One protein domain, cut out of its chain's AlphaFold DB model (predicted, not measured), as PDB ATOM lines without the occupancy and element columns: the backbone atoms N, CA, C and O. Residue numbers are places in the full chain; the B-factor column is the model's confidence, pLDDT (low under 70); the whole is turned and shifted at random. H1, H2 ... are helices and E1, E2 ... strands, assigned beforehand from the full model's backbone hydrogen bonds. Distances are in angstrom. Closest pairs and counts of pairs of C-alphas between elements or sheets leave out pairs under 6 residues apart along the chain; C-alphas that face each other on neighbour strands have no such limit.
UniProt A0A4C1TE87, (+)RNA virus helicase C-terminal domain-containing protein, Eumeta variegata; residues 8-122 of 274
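Overview. This is residues 8 to 122 of the 274 residues of the protein "(+)RNA virus helicase C-terminal domain-containing protein" of Eumeta variegata (UniProt A0A4C1TE87). A small body of short strands, the sheet E2 E1 E5 with the E3-E4 hairpin beside E5, is covered by the later part of the long helix H1 and by H2, which folds back; residues 8 to 17 of H1 stick out as an arm. With H1 and H2 on one face of E2 E1 E5 there are two layers, helices over a sheet, while H3 lies away from both. The 115 residues include four named helices and five named strands, in the order H1 H2 E1 E2 E3 E4 H3 E5 H4, mixed in class, with both sheets antiparallel. The whole is compact, with a radius of gyration of the C-alphas of 15.3 A and spans of 51 by 35 by 23 A.

Arrangement. Inner strand E1, residues 57 to 60, has as neighbours E2, residues 65 to 68, with N 58 and O 68 2.8 A apart, and E5, residues 108 to 111, with N 57 and O 111 2.7 A apart. E3, residues 76 to 79, comes closest to E5 at the C-alphas of Asn 79 and Val 109, 4.8 A. E3 and E4, residues 83 to 86, form a hairpin, with N 77 and O 85 2.8 A apart. H1, residues 8 to 41, lies over E5 at a height over the sheet of 8.5 A; its closest C-alphas to E5 are Cys 32 and Val 110, 6.2 A. Residues 35 to 39 of H1 alone touch H2, residues 44 to 54, in a helical hairpin, closest at the C-alphas of Ile 38 and Leu 47, 5.9 A, with a shallow tilt of 26 degrees. H4, residues 113 to 116, is closest to E3 at the C-alphas of Thr 115 and Ala 76, 5.2 A. H3, residues 89 to 95, touches no helix. In H1, H2 and H3 every O i to N i+4 pair is within hydrogen-bond range; H4 is too short for one.

Along the chain. H1 runs 48.8 A from C-alpha 8 at (9.428, -24.798, 23.603) to C-alpha 41 at (42.260, -6.971, -7.793). H2 measures 15.3 A. H4 ends at C-alpha 116, (18.998, -1.215, 0.052).

Size, cuts and confidence. The C-alphas farthest apart, Asp 8 and Ser 63, are 51.5 A apart. The printed part has no cut, the link from H3 to E5 is long, and no printed residue is under 70 in pLDDT.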
ATOM      1  N   ASP A   8       8.285 -24.272  24.345       83.25
ATOM      2  CA  ASP A   8       9.428 -24.798  23.603       83.25
ATOM      3  C   ASP A   8       9.232 -24.635  22.086       83.25
ATOM      4  O   ASP A   8      10.186 -24.324  21.375       83.25
ATOM      5  N   HIS A   9       7.994 -24.723  21.578       85.00
ATOM      6  CA  HIS A   9       7.696 -24.385  20.179       85.00
ATOM      7  C   HIS A   9       8.010 -22.918  19.863       85.00
ATOM      8  O   HIS A   9       8.610 -22.617  18.831       85.00
ATOM      9  N   MET A  10       7.640 -21.995  20.756       87.69
ATOM     10  CA  MET A  10       7.942 -20.569  20.581       87.69
ATOM     11  C   MET A  10       9.444 -20.294  20.650       87.69
ATOM     12  O   MET A  10       9.960 -19.496  19.865       87.69
ATOM     13  N   ARG A  11      10.151 -20.984  21.553       86.44
ATOM     14  CA  ARG A  11      11.612 -20.933  21.642       86.44
ATOM     15  C   ARG A  11      12.267 -21.413  20.351       86.44
ATOM     16  O   ARG A  11      13.129 -20.711  19.830       86.44
ATOM     17  N   ASN A  12      11.843 -22.553  19.815       86.94
ATOM     18  CA  ASN A  12      12.381 -23.079  18.560       86.94
ATOM     19  C   ASN A  12      12.123 -22.115  17.400       86.94
ATOM     20  O   ASN A  12      13.066 -21.750  16.709       86.94
ATOM     21  N   ALA A  13      10.902 -21.590  17.269       89.62
ATOM     22  CA  ALA A  13      10.581 -20.615  16.229       89.62
ATOM     23  C   ALA A  13      11.441 -19.342  16.331       89.62
ATOM     24  O   ALA A  13      11.887 -18.801  15.318       89.62
ATOM     25  N   PHE A  14      11.694 -18.853  17.550       90.44
ATOM     26  CA  PHE A  14      12.594 -17.724  17.791       90.44
ATOM     27  C   PHE A  14      14.041 -18.035  17.375       90.44
ATOM     28  O   PHE A  14      14.670 -17.214  16.706       90.44
ATOM     29  N   LEU A  15      14.557 -19.214  17.736       88.69
ATOM     30  CA  LEU A  15      15.902 -19.663  17.360       88.69
ATOM     31  C   LEU A  15      16.044 -19.839  15.843       88.69
ATOM     32  O   LEU A  15      17.036 -19.393  15.270       88.69
ATOM     33  N   GLU A  16      15.042 -20.423  15.188       89.75
ATOM     34  CA  GLU A  16      14.965 -20.554  13.730       89.75
ATOM     35  C   GLU A  16      15.009 -19.183  13.054       89.75
ATOM     36  O   GLU A  16      15.800 -18.961  12.139       89.75
ATOM     37  N   PHE A  17      14.231 -18.219  13.557       92.00
ATOM     38  CA  PHE A  17      14.248 -16.856  13.031       92.00
ATOM     39  C   PHE A  17      15.609 -16.172  13.222       92.00
ATOM     40  O   PHE A  17      16.082 -15.476  12.317       92.00
ATOM     41  N   ALA A  18      16.265 -16.384  14.368       90.44
ATOM     42  CA  ALA A  18      17.619 -15.888  14.606       90.44
ATOM     43  C   ALA A  18      18.613 -16.494  13.603       90.44
ATOM     44  O   ALA A  18      19.381 -15.757  12.984       90.44
ATOM     45  N   ALA A  19      18.567 -17.815  13.407       90.12
ATOM     46  CA  ALA A  19      19.434 -18.537  12.481       90.12
ATOM     47  C   ALA A  19      19.228 -18.083  11.028       90.12
ATOM     48  O   ALA A  19      20.202 -17.777  10.339       90.12
ATOM     49  N   LEU A  20      17.972 -17.945  10.592       90.75
ATOM     50  CA  LEU A  20      17.622 -17.414   9.274       90.75
ATOM     51  C   LEU A  20      18.168 -15.995   9.083       90.75
ATOM     52  O   LEU A  20      18.806 -15.700   8.074       90.75
ATOM     53  N   THR A  21      17.983 -15.123  10.076       91.44
ATOM     54  CA  THR A  21      18.462 -13.734  10.015       91.44
ATOM     55  C   THR A  21      19.995 -13.660   9.951       91.44
ATOM     56  O   THR A  21      20.536 -12.861   9.185       91.44
ATOM     57  N   ILE A  22      20.704 -14.500  10.719       90.75
ATOM     58  CA  ILE A  22      22.174 -14.618  10.666       90.75
ATOM     59  C   ILE A  22      22.620 -15.060   9.277       90.75
ATOM     60  O   ILE A  22      23.495 -14.436   8.682       90.75
ATOM     61  N   ALA A  23      22.000 -16.104   8.740       90.81
ATOM     62  CA  ALA A  23      22.426 -16.668   7.477       90.81
ATOM     63  C   ALA A  23      22.164 -15.723   6.292       90.81
ATOM     64  O   ALA A  23      23.044 -15.561   5.448       90.81
ATOM     65  N   ILE A  24      21.026 -15.015   6.267       89.94
ATOM     66  CA  ILE A  24      20.762 -13.963   5.266       89.94
ATOM     67  C   ILE A  24      21.842 -12.878   5.342       89.94
ATOM     68  O   ILE A  24      22.433 -12.520   4.320       89.94
ATOM     69  N   ARG A  25      22.162 -12.395   6.551       90.88
ATOM     70  CA  ARG A  25      23.227 -11.404   6.755       90.88
ATOM     71  C   ARG A  25      24.565 -11.898   6.201       90.88
ATOM     72  O   ARG A  25      25.260 -11.142   5.521       90.88
ATOM     73  N   ASP A  26      24.933 -13.138   6.501       91.31
ATOM     74  CA  ASP A  26      26.226 -13.709   6.121       91.31
ATOM     75  C   ASP A  26      26.322 -13.922   4.601       91.31
ATOM     76  O   ASP A  26      27.368 -13.636   4.007       91.31
ATOM     77  N   VAL A  27      25.223 -14.313   3.942       90.81
ATOM     78  CA  VAL A  27      25.120 -14.371   2.472       90.81
ATOM     79  C   VAL A  27      25.327 -12.984   1.861       90.81
ATOM     80  O   VAL A  27      26.187 -12.823   0.989       90.81
ATOM     81  N   THR A  28      24.610 -11.964   2.347       91.06
ATOM     82  CA  THR A  28      24.745 -10.585   1.848       91.06
ATOM     83  C   THR A  28      26.169 -10.059   2.022       91.06
ATOM     84  O   THR A  28      26.738  -9.489   1.086       91.06
ATOM     85  N   GLN A  29      26.775 -10.265   3.194       93.25
ATOM     86  CA  GLN A  29      28.142  -9.813   3.461       93.25
ATOM     87  C   GLN A  29      29.172 -10.547   2.608       93.25
ATOM     88  O   GLN A  29      30.058  -9.904   2.047       93.25
ATOM     89  N   THR A  30      29.049 -11.866   2.461       94.31
ATOM     90  CA  THR A  30      29.963 -12.667   1.634       94.31
ATOM     91  C   THR A  30      29.907 -12.224   0.177       94.31
ATOM     92  O   THR A  30      30.946 -12.018  -0.454       94.31
ATOM     93  N   MET A  31      28.702 -12.003  -0.351       95.12
ATOM     94  CA  MET A  31      28.509 -11.478  -1.700       95.12
ATOM     95  C   MET A  31      29.156 -10.093  -1.867       95.12
ATOM     96  O   MET A  31      29.950  -9.900  -2.790       95.12
ATOM     97  N   CYS A  32      28.915  -9.158  -0.943       96.56
ATOM     98  CA  CYS A  32      29.513  -7.822  -1.013       96.56
ATOM     99  C   CYS A  32      31.045  -7.851  -0.881       96.56
ATOM    100  O   CYS A  32      31.745  -7.133  -1.602       96.56
ATOM    101  N   LYS A  33      31.577  -8.707  -0.003       96.62
ATOM    102  CA  LYS A  33      33.019  -8.916   0.173       96.62
ATOM    103  C   LYS A  33      33.666  -9.448  -1.100       96.62
ATOM    104  O   LYS A  33      34.720  -8.962  -1.504       96.62
ATOM    105  N   ASN A  34      33.017 -10.397  -1.772       96.50
ATOM    106  CA  ASN A  34      33.492 -10.917  -3.052       96.50
ATOM    107  C   ASN A  34      33.555  -9.815  -4.118       96.50
ATOM    108  O   ASN A  34      34.563  -9.711  -4.814       96.50
ATOM    109  N   ILE A  35      32.541  -8.945  -4.195       97.38
ATOM    110  CA  ILE A  35      32.545  -7.786  -5.102       97.38
ATOM    111  C   ILE A  35      33.713  -6.836  -4.779       97.38
ATOM    112  O   ILE A  35      34.460  -6.458  -5.685       97.38
ATOM    113  N   LEU A  36      33.924  -6.484  -3.502       96.25
ATOM    114  CA  LEU A  36      35.056  -5.636  -3.097       96.25
ATOM    115  C   LEU A  36      36.411  -6.274  -3.421       96.25
ATOM    116  O   LEU A  36      37.323  -5.575  -3.861       96.25
ATOM    117  N   ASN A  37      36.553  -7.586  -3.241       96.62
ATOM    118  CA  ASN A  37      37.789  -8.298  -3.561       96.62
ATOM    119  C   ASN A  37      38.118  -8.242  -5.057       96.62
ATOM    120  O   ASN A  37      39.278  -8.052  -5.415       96.62
ATOM    121  N   ILE A  38      37.114  -8.377  -5.928       97.25
ATOM    122  CA  ILE A  38      37.291  -8.246  -7.383       97.25
ATOM    123  C   ILE A  38      37.718  -6.814  -7.732       97.25
ATOM    124  O   ILE A  38      38.681  -6.623  -8.473       97.25
ATOM    125  N   TYR A  39      37.075  -5.809  -7.125       96.94
ATOM    126  CA  TYR A  39      37.462  -4.405  -7.284       96.94
ATOM    127  C   TYR A  39      38.920  -4.148  -6.878       96.94
ATOM    128  O   TYR A  39      39.671  -3.548  -7.645       96.94
ATOM    129  N   LYS A  40      39.356  -4.659  -5.720       94.88
ATOM    130  CA  LYS A  40      40.739  -4.512  -5.231       94.88
ATOM    131  C   LYS A  40      41.776  -5.192  -6.131       94.88
ATOM    132  O   LYS A  40      42.904  -4.717  -6.212       94.88
ATOM    133  N   LYS A  41      41.403  -6.281  -6.812       96.06
ATOM    134  CA  LYS A  41      42.260  -6.971  -7.793       96.06
ATOM    135  C   LYS A  41      42.364  -6.237  -9.134       96.06
ATOM    136  O   LYS A  41      43.237  -6.575  -9.925       96.06
ATOM    137  N   GLY A  42      41.492  -5.261  -9.397       94.69
ATOM    138  CA  GLY A  42      41.478  -4.506 -10.652       94.69
ATOM    139  C   GLY A  42      40.856  -5.249 -11.840       94.69
ATOM    140  O   GLY A  42      41.006  -4.797 -12.971       94.69
ATOM    141  N   ASP A  43      40.140  -6.358 -11.615       95.56
ATOM    142  CA  ASP A  43      39.431  -7.083 -12.679       95.56
ATOM    143  C   ASP A  43      38.103  -6.380 -13.010       95.56
ATOM    144  O   ASP A  43      37.036  -6.686 -12.472       95.56
ATOM    145  N   ILE A  44      38.186  -5.374 -13.880       94.56
ATOM    146  CA  ILE A  44      37.052  -4.510 -14.228       94.56
ATOM    147  C   ILE A  44      35.947  -5.269 -14.976       94.56
ATOM    148  O   ILE A  44      34.769  -4.957 -14.793       94.56
ATOM    149  N   GLU A  45      36.289  -6.253 -15.809       95.25
ATOM    150  CA  GLU A  45      35.298  -6.999 -16.594       95.25
ATOM    151  C   GLU A  45      34.471  -7.922 -15.694       95.25
ATOM    152  O   GLU A  45      33.236  -7.936 -15.764       95.25
ATOM    153  N   GLN A  46      35.132  -8.660 -14.797       96.19
ATOM    154  CA  GLN A  46      34.437  -9.470 -13.801       96.19
ATOM    155  C   GLN A  46      33.625  -8.596 -12.838       96.19
ATOM    156  O   GLN A  46      32.488  -8.944 -12.509       96.19
ATOM    157  N   LEU A  47      34.170  -7.446 -12.426       96.94
ATOM    158  CA  LEU A  47      33.481  -6.522 -11.529       96.94
ATOM    159  C   LEU A  47      32.177  -6.005 -12.142       96.94
ATOM    160  O   LEU A  47      31.146  -6.053 -11.477       96.94
ATOM    161  N   LYS A  48      32.197  -5.548 -13.401       96.00
ATOM    162  CA  LYS A  48      30.995  -5.046 -14.087       96.00
ATOM    163  C   LYS A  48      29.882  -6.089 -14.122       96.00
ATOM    164  O   LYS A  48      28.770  -5.774 -13.714       96.00
ATOM    165  N   ARG A  49      30.204  -7.332 -14.505       96.06
ATOM    166  CA  ARG A  49      29.242  -8.449 -14.503       96.06
ATOM    167  C   ARG A  49      28.633  -8.670 -13.119       96.06
ATOM    168  O   ARG A  49      27.419  -8.741 -12.977       96.06
ATOM    169  N   LYS A  50      29.470  -8.719 -12.079       96.19
ATOM    170  CA  LYS A  50      28.999  -8.939 -10.703       96.19
ATOM    171  C   LYS A  50      28.150  -7.793 -10.170       96.19
ATOM    172  O   LYS A  50      27.203  -8.046  -9.429       96.19
ATOM    173  N   LEU A  51      28.476  -6.552 -10.523       96.38
ATOM    174  CA  LEU A  51      27.644  -5.406 -10.176       96.38
ATOM    175  C   LEU A  51      26.301  -5.482 -10.906       96.38
ATOM    176  O   LEU A  51      25.277  -5.334 -10.259       96.38
ATOM    177  N   GLU A  52      26.268  -5.792 -12.198       95.19
ATOM    178  CA  GLU A  52      25.009  -5.927 -12.945       95.19
ATOM    179  C   GLU A  52      24.093  -7.014 -12.351       95.19
ATOM    180  O   GLU A  52      22.945  -6.732 -12.015       95.19
ATOM    181  N   GLU A  53      24.626  -8.213 -12.086       95.19
ATOM    182  CA  GLU A  53      23.889  -9.345 -11.487       95.19
ATOM    183  C   GLU A  53      23.232  -9.022 -10.129       95.19
ATOM    184  O   GLU A  53      22.209  -9.613  -9.763       95.19
ATOM    185  N   ASN A  54      23.839  -8.118  -9.353       94.12
ATOM    186  CA  ASN A  54      23.438  -7.811  -7.975       94.12
ATOM    187  C   ASN A  54      22.847  -6.406  -7.819       94.12
ATOM    188  O   ASN A  54      22.612  -5.964  -6.688       94.12
ATOM    189  N   GLU A  55      22.640  -5.696  -8.932       95.38
ATOM    190  CA  GLU A  55      22.324  -4.267  -8.952       95.38
ATOM    191  C   GLU A  55      23.268  -3.499  -8.004       95.38
ATOM    192  O   GLU A  55      22.880  -2.897  -6.997       95.38
ATOM    193  N   GLY A  56      24.557  -3.651  -8.269       95.56
ATOM    194  CA  GLY A  56      25.662  -3.243  -7.431       95.56
ATOM    195  C   GLY A  56      26.276  -1.910  -7.845       95.56
ATOM    196  O   GLY A  56      26.291  -1.553  -9.021       95.56
ATOM    197  N   THR A  57      26.872  -1.218  -6.878       96.94
ATOM    198  CA  THR A  57      27.618   0.025  -7.074       96.94
ATOM    199  C   THR A  57      28.811   0.097  -6.121       96.94
ATOM    200  O   THR A  57      28.667  -0.131  -4.918       96.94
ATOM    201  N   ILE A  58      29.979   0.475  -6.648       97.56
ATOM    202  CA  ILE A  58      31.156   0.866  -5.860       97.56
ATOM    203  C   ILE A  58      31.088   2.364  -5.584       97.56
ATOM    204  O   ILE A  58      30.973   3.176  -6.508       97.56
ATOM    205  N   TYR A  59      31.207   2.738  -4.315       97.31
ATOM    206  CA  TYR A  59      31.124   4.122  -3.872       97.31
ATOM    207  C   TYR A  59      32.314   4.496  -2.996       97.31
ATOM    208  O   TYR A  59      32.677   3.773  -2.069       97.31
ATOM    209  N   ASN A  60      32.908   5.655  -3.271       96.62
ATOM    210  CA  ASN A  60      33.902   6.260  -2.398       96.62
ATOM    211  C   ASN A  60      33.201   7.212  -1.428       96.62
ATOM    212  O   ASN A  60      32.762   8.300  -1.807       96.62
ATOM    213  N   ASN A  61      33.124   6.814  -0.161       95.38
ATOM    214  CA  ASN A  61      32.432   7.562   0.882       95.38
ATOM    215  C   ASN A  61      33.139   8.879   1.260       95.38
ATOM    216  O   ASN A  61      32.487   9.851   1.656       95.38
ATOM    217  N   LYS A  62      34.466   8.950   1.090       94.12
ATOM    218  CA  LYS A  62      35.266  10.147   1.389       94.12
ATOM    219  C   LYS A  62      35.027  11.234   0.345       94.12
ATOM    220  O   LYS A  62      34.593  12.327   0.705       94.12
ATOM    221  N   SER A  63      35.225  10.919  -0.937       94.19
ATOM    222  CA  SER A  63      35.005  11.871  -2.042       94.19
ATOM    223  C   SER A  63      33.533  12.020  -2.443       94.19
ATOM    224  O   SER A  63      33.177  12.927  -3.196       94.19
ATOM    225  N   SER A  64      32.661  11.148  -1.933       93.88
ATOM    226  CA  SER A  64      31.254  11.050  -2.317       93.88
ATOM    227  C   SER A  64      31.045  10.886  -3.825       93.88
ATOM    228  O   SER A  64      30.248  11.606  -4.441       93.88
ATOM    229  N   GLN A  65      31.774   9.938  -4.413       94.25
ATOM    230  CA  GLN A  65      31.735   9.624  -5.840       94.25
ATOM    231  C   GLN A  65      31.346   8.167  -6.076       94.25
ATOM    232  O   GLN A  65      31.854   7.256  -5.420       94.25
ATOM    233  N   TYR A  66      30.467   7.959  -7.052       94.56
ATOM    234  CA  TYR A  66      30.204   6.644  -7.623       94.56
ATOM    235  C   TYR A  66      31.371   6.285  -8.539       94.56
ATOM    236  O   TYR A  66      31.681   7.036  -9.462       94.56
ATOM    237  N   ILE A  67      32.053   5.183  -8.237       95.38
ATOM    238  CA  ILE A  67      33.214   4.723  -9.005       95.38
ATOM    239  C   ILE A  67      32.746   3.851 -10.171       95.38
ATOM    240  O   ILE A  67      33.220   4.010 -11.292       95.38
ATOM    241  N   LEU A  68      31.826   2.922  -9.901       95.06
ATOM    242  CA  LEU A  68      31.303   1.993 -10.898       95.06
ATOM    243  C   LEU A  68      29.898   1.521 -10.510       95.06
ATOM    244  O   LEU A  68      29.642   1.298  -9.328       95.06
ATOM    245  N   GLY A  69      29.031   1.328 -11.505       91.94
ATOM    246  CA  GLY A  69      27.614   1.007 -11.316       91.94
ATOM    247  C   GLY A  69      26.741   2.258 -11.204       91.94
ATOM    248  O   GLY A  69      27.241   3.384 -11.158       91.94
ATOM    249  N   ASP A  70      25.426   2.057 -11.167       88.81
ATOM    250  CA  ASP A  70      24.469   3.166 -11.191       88.81
ATOM    251  C   ASP A  70      24.459   3.960  -9.886       88.81
ATOM    252  O   ASP A  70      24.665   3.420  -8.793       88.81
ATOM    253  N   ALA A  71      24.165   5.254  -9.989       87.19
ATOM    254  CA  ALA A  71      23.978   6.100  -8.823       87.19
ATOM    255  C   ALA A  71      22.780   5.604  -7.999       87.19
ATOM    256  O   ALA A  71      21.644   5.594  -8.469       87.19
ATOM    257  N   ARG A  72      23.034   5.213  -6.748       86.81
ATOM    258  CA  ARG A  72      22.008   4.730  -5.820       86.81
ATOM    259  C   ARG A  72      22.317   5.142  -4.388       86.81
ATOM    260  O   ARG A  72      23.476   5.208  -3.981       86.81
ATOM    261  N   GLN A  73      21.260   5.400  -3.626       86.75
ATOM    262  CA  GLN A  73      21.328   5.684  -2.198       86.75
ATOM    263  C   GLN A  73      20.655   4.551  -1.432       86.75
ATOM    264  O   GLN A  73      19.431   4.432  -1.426       86.75
ATOM    265  N   ASN A  74      21.469   3.733  -0.777       92.12
ATOM    266  CA  ASN A  74      21.001   2.622   0.034       92.12
ATOM    267  C   ASN A  74      21.017   2.999   1.521       92.12
ATOM    268  O   ASN A  74      21.748   3.891   1.953       92.12
ATOM    269  N   MET A  75      20.197   2.329   2.334       91.00
ATOM    270  CA  MET A  75      20.226   2.531   3.787       91.00
ATOM    271  C   MET A  75      21.475   1.933   4.436       91.00
ATOM    272  O   MET A  75      21.899   2.410   5.493       91.00
ATOM    273  N   ALA A  76      22.047   0.907   3.812       93.12
ATOM    274  CA  ALA A  76      23.287   0.283   4.219       93.12
ATOM    275  C   ALA A  76      24.242   0.147   3.029       93.12
ATOM    276  O   ALA A  76      23.848   0.218   1.864       93.12
ATOM    277  N   ALA A  77      25.508  -0.062   3.345       95.06
ATOM    278  CA  ALA A  77      26.547  -0.442   2.407       95.06
ATOM    279  C   ALA A  77      27.506  -1.406   3.116       95.06
ATOM    280  O   ALA A  77      27.512  -1.493   4.342       95.06
ATOM    281  N   TYR A  78      28.316  -2.133   2.362       95.88
ATOM    282  CA  TYR A  78      29.352  -3.000   2.909       95.88
ATOM    283  C   TYR A  78      30.721  -2.341   2.772       95.88
ATOM    284  O   TYR A  78      31.083  -1.882   1.691       95.88
ATOM    285  N   ASN A  79      31.481  -2.331   3.856       96.06
ATOM    286  CA  ASN A  79      32.869  -1.909   3.932       96.06
ATOM    287  C   ASN A  79      33.728  -3.097   4.391       96.06
ATOM    288  O   ASN A  79      33.293  -3.880   5.229       96.06
ATOM    289  N   ASP A  80      34.947  -3.227   3.870       94.38
ATOM    290  CA  ASP A  80      35.788  -4.394   4.172       94.38
ATOM    291  C   ASP A  80      36.271  -4.403   5.631       94.38
ATOM    292  O   ASP A  80      36.330  -5.459   6.256       94.38
ATOM    293  N   THR A  81      36.553  -3.225   6.198       93.31
ATOM    294  CA  THR A  81      36.997  -3.103   7.595       93.31
ATOM    295  C   THR A  81      35.853  -3.294   8.592       93.31
ATOM    296  O   THR A  81      36.023  -3.953   9.616       93.31
ATOM    297  N   CYS A  82      34.688  -2.701   8.326       91.06
ATOM    298  CA  CYS A  82      33.588  -2.638   9.297       91.06
ATOM    299  C   CYS A  82      32.428  -3.605   9.025       91.06
ATOM    300  O   CYS A  82      31.502  -3.679   9.835       91.06
ATOM    301  N   GLY A  83      32.427  -4.319   7.900       92.31
ATOM    302  CA  GLY A  83      31.266  -5.077   7.448       92.31
ATOM    303  C   GLY A  83      30.128  -4.153   7.002       92.31
ATOM    304  O   GLY A  83      30.344  -3.188   6.270       92.31
ATOM    305  N   LEU A  84      28.893  -4.435   7.427       91.75
ATOM    306  CA  LEU A  84      27.747  -3.579   7.104       91.75
ATOM    307  C   LEU A  84      27.817  -2.237   7.849       91.75
ATOM    308  O   LEU A  84      27.793  -2.174   9.078       91.75
ATOM    309  N   VAL A  85      27.828  -1.151   7.081       92.31
ATOM    310  CA  VAL A  85      27.783   0.237   7.546       92.31
ATOM    311  C   VAL A  85      26.468   0.888   7.130       92.31
ATOM    312  O   VAL A  85      25.894   0.570   6.093       92.31
ATOM    313  N   TYR A  86      25.979   1.826   7.938       91.88
ATOM    314  CA  TYR A  86      24.665   2.442   7.745       91.88
ATOM    315  C   TYR A  86      24.765   3.905   7.341       91.88
ATOM    316  O   TYR A  86      25.697   4.612   7.740       91.88
ATOM    317  N   LEU A  87      23.776   4.350   6.567       92.19
ATOM    318  CA  LEU A  87      23.654   5.725   6.111       92.19
ATOM    319  C   LEU A  87      23.517   6.678   7.308       92.19
ATOM    320  O   LEU A  87      22.583   6.585   8.112       92.19
ATOM    321  N   ASP A  88      24.425   7.640   7.394       92.69
ATOM    322  CA  ASP A  88      24.322   8.769   8.299       92.69
ATOM    323  C   ASP A  88      23.334   9.783   7.718       92.69
ATOM    324  O   ASP A  88      23.653  10.580   6.832       92.69
ATOM    325  N   LYS A  89      22.095   9.739   8.215       90.00
ATOM    326  CA  LYS A  89      21.015  10.613   7.746       90.00
ATOM    327  C   LYS A  89      21.308  12.095   7.972       90.00
ATOM    328  O   LYS A  89      20.816  12.910   7.197       90.00
ATOM    329  N   GLN A  90      22.053  12.459   9.017       90.81
ATOM    330  CA  GLN A  90      22.352  13.865   9.294       90.81
ATOM    331  C   GLN A  90      23.430  14.366   8.338       90.81
ATOM    332  O   GLN A  90      23.196  15.338   7.618       90.81
ATOM    333  N   ALA A  91      24.552  13.650   8.234       90.50
ATOM    334  CA  ALA A  91      25.624  14.005   7.305       90.50
ATOM    335  C   ALA A  91      25.150  13.975   5.840       90.50
ATOM    336  O   ALA A  91      25.516  14.839   5.041       90.50
ATOM    337  N   THR A  92      24.275  13.027   5.494       90.50
ATOM    338  CA  THR A  92      23.669  12.945   4.157       90.50
ATOM    339  C   THR A  92      22.788  14.157   3.855       90.50
ATOM    340  O   THR A  92      22.881  14.716   2.767       90.50
ATOM    341  N   LYS A  93      21.968  14.610   4.814       90.94
ATOM    342  CA  LYS A  93      21.154  15.829   4.651       90.94
ATOM    343  C   LYS A  93      22.015  17.079   4.473       90.94
ATOM    344  O   LYS A  93      21.677  17.919   3.653       90.94
ATOM    345  N   ILE A  94      23.113  17.184   5.222       90.19
ATOM    346  CA  ILE A  94      24.023  18.336   5.166       90.19
ATOM    347  C   ILE A  94      24.763  18.389   3.825       90.19
ATOM    348  O   ILE A  94      24.896  19.452   3.229       90.19
ATOM    349  N   THR A  95      25.249  17.247   3.340       88.38
ATOM    350  CA  THR A  95      26.090  17.189   2.133       88.38
ATOM    351  C   THR A  95      25.303  16.995   0.837       88.38
ATOM    352  O   THR A  95      25.873  17.121  -0.246       88.38
ATOM    353  N   GLY A  96      24.022  16.622   0.926       87.88
ATOM    354  CA  GLY A  96      23.194  16.225  -0.217       87.88
ATOM    355  C   GLY A  96      23.631  14.915  -0.885       87.88
ATOM    356  O   GLY A  96      23.050  14.514  -1.891       87.88
ATOM    357  N   LYS A  97      24.652  14.231  -0.353       89.75
ATOM    358  CA  LYS A  97      25.222  12.993  -0.899       89.75
ATOM    359  C   LYS A  97      25.231  11.903   0.163       89.75
ATOM    360  O   LYS A  97      25.297  12.193   1.350       89.75
ATOM    361  N   ALA A  98      25.175  10.640  -0.258       91.94
ATOM    362  CA  ALA A  98      25.231   9.514   0.670       91.94
ATOM    363  C   ALA A  98      26.491   9.585   1.546       91.94
ATOM    364  O   ALA A  98      27.601   9.712   1.032       91.94
ATOM    365  N   LYS A  99      26.317   9.496   2.863       94.62
ATOM    366  CA  LYS A  99      27.424   9.371   3.812       94.62
ATOM    367  C   LYS A  99      27.206   8.158   4.693       94.62
ATOM    368  O   LYS A  99      26.142   8.013   5.284       94.62
ATOM    369  N   TYR A 100      28.217   7.309   4.788       94.12
ATOM    370  CA  TYR A 100      28.233   6.114   5.628       94.12
ATOM    371  C   TYR A 100      29.271   6.261   6.739       94.12
ATOM    372  O   TYR A 100      30.219   7.040   6.624       94.12
ATOM    373  N   LYS A 101      29.109   5.510   7.826       90.62
ATOM    374  CA  LYS A 101      30.091   5.474   8.918       90.62
ATOM    375  C   LYS A 101      31.215   4.494   8.579       90.62
ATOM    376  O   LYS A 101      31.118   3.323   8.929       90.62
ATOM    377  N   THR A 102      32.241   4.963   7.872       93.19
ATOM    378  CA  THR A 102      33.429   4.175   7.492       93.19
ATOM    379  C   THR A 102      34.698   4.761   8.115       93.19
ATOM    380  O   THR A 102      34.724   5.966   8.386       93.19
ATOM    381  N   PRO A 103      35.769   3.969   8.292       92.44
ATOM    382  CA  PRO A 103      37.088   4.492   8.637       92.44
ATOM    383  C   PRO A 103      37.605   5.464   7.566       92.44
ATOM    384  O   PRO A 103      37.329   5.298   6.376       92.44
ATOM    385  N   GLU A 104      38.380   6.480   7.959       88.81
ATOM    386  CA  GLU A 104      38.915   7.467   7.004       88.81
ATOM    387  C   GLU A 104      39.925   6.871   6.010       88.81
ATOM    388  O   GLU A 104      40.051   7.359   4.881       88.81
ATOM    389  N   ASN A 105      40.645   5.831   6.438       93.88
ATOM    390  CA  ASN A 105      41.635   5.098   5.651       93.88
ATOM    391  C   ASN A 105      41.025   3.976   4.792       93.88
ATOM    392  O   ASN A 105      41.709   3.473   3.906       93.88
ATOM    393  N   ASP A 106      39.754   3.622   5.005       95.19
ATOM    394  CA  ASP A 106      39.016   2.648   4.196       95.19
ATOM    395  C   ASP A 106      37.624   3.194   3.814       95.19
ATOM    396  O   ASP A 106      36.604   2.800   4.382       95.19
ATOM    397  N   PRO A 107      37.556   4.155   2.873       96.19
ATOM    398  CA  PRO A 107      36.309   4.829   2.524       96.19
ATOM    399  C   PRO A 107      35.489   4.094   1.458       96.19
ATOM    400  O   PRO A 107      34.443   4.600   1.046       96.19
ATOM    401  N   ILE A 108      35.975   2.970   0.930       97.62
ATOM    402  CA  ILE A 108      35.314   2.282  -0.177       97.62
ATOM    403  C   ILE A 108      34.195   1.407   0.370       97.62
ATOM    404  O   ILE A 108      34.379   0.647   1.324       97.62
ATOM    405  N   VAL A 109      33.027   1.513  -0.259       97.25
ATOM    406  CA  VAL A 109      31.869   0.689   0.068       97.25
ATOM    407  C   VAL A 109      31.227   0.090  -1.179       97.25
ATOM    408  O   VAL A 109      31.270   0.677  -2.263       97.25
ATOM    409  N   VAL A 110      30.602  -1.071  -1.001       96.94
ATOM    410  CA  VAL A 110      29.716  -1.715  -1.978       96.94
ATOM    411  C   VAL A 110      28.272  -1.534  -1.542       96.94
ATOM    412  O   VAL A 110      27.917  -1.786  -0.392       96.94
ATOM    413  N   MET A 111      27.431  -1.143  -2.485       96.12
ATOM    414  CA  MET A 111      25.979  -1.163  -2.355       96.12
ATOM    415  C   MET A 111      25.422  -2.150  -3.372       96.12
ATOM    416  O   MET A 111      25.830  -2.104  -4.519       96.12
ATOM    417  N   THR A 112      24.493  -3.008  -2.980       95.12
ATOM    418  CA  THR A 112      23.740  -3.941  -3.840       95.12
ATOM    419  C   THR A 112      22.245  -3.866  -3.544       95.12
ATOM    420  O   THR A 112      21.846  -3.197  -2.578       95.12
ATOM    421  N   ARG A 113      21.406  -4.567  -4.317       93.56
ATOM    422  CA  ARG A 113      19.960  -4.672  -4.033       93.56
ATOM    423  C   ARG A 113      19.659  -5.089  -2.584       93.56
ATOM    424  O   ARG A 113      18.795  -4.490  -1.949       93.56
ATOM    425  N   ASP A 114      20.448  -6.007  -2.023       90.75
ATOM    426  CA  ASP A 114      20.241  -6.544  -0.669       90.75
ATOM    427  C   ASP A 114      20.645  -5.533   0.418       90.75
ATOM    428  O   ASP A 114      20.079  -5.493   1.509       90.75
ATOM    429  N   THR A 115      21.563  -4.613   0.098       92.06
ATOM    430  CA  THR A 115      21.950  -3.531   1.023       92.06
ATOM    431  C   THR A 115      20.986  -2.338   1.028       92.06
ATOM    432  O   THR A 115      21.156  -1.410   1.822       92.06
ATOM    433  N   LYS A 116      19.958  -2.330   0.159       90.12
ATOM    434  CA  LYS A 116      18.998  -1.215   0.052       90.12
ATOM    435  C   LYS A 116      18.358  -0.885   1.397       90.12
ATOM    436  O   LYS A 116      18.184   0.295   1.705       90.12
ATOM    437  N   VAL A 117      18.067  -1.910   2.200       84.69
ATOM    438  CA  VAL A 117      17.515  -1.766   3.555       84.69
ATOM    439  C   VAL A 117      18.417  -2.424   4.614       84.69
ATOM    440  O   VAL A 117      18.709  -1.767   5.613       84.69
ATOM    441  N   ALA A 118      18.871  -3.666   4.383       85.25
ATOM    442  CA  ALA A 118      19.784  -4.459   5.230       85.25
ATOM    443  C   ALA A 118      19.509  -4.352   6.746       85.25
ATOM    444  O   ALA A 118      20.227  -3.690   7.511       85.25
ATOM    445  N   LEU A 119      18.402  -4.951   7.186       89.00
ATOM    446  CA  LEU A 119      17.918  -4.814   8.563       89.00
ATOM    447  C   LEU A 119      18.465  -5.880   9.512       89.00
ATOM    448  O   LEU A 119      18.340  -5.713  10.723       89.00
ATOM    449  N   GLU A 120      19.078  -6.934   8.988       91.12
ATOM    450  CA  GLU A 120      19.406  -8.178   9.686       91.12
ATOM    451  C   GLU A 120      20.268  -7.910  10.919       91.12
ATOM    452  O   GLU A 120      19.920  -8.295  12.029       91.12
ATOM    453  N   GLU A 121      21.347  -7.146  10.762       87.94
ATOM    454  CA  GLU A 121      22.252  -6.795  11.861       87.94
ATOM    455  C   GLU A 121      21.551  -5.947  12.943       87.94
ATOM    456  O   GLU A 121      21.818  -6.104  14.134       87.94
ATOM    457  N   ARG A 122      20.594  -5.086  12.568       89.19
ATOM    458  CA  ARG A 122      19.791  -4.326  13.545       89.19
ATOM    459  C   ARG A 122      18.772  -5.214  14.256       89.19
ATOM    460  O   ARG A 122      18.581  -5.041  15.456       89.19
TER     461      ARG A 122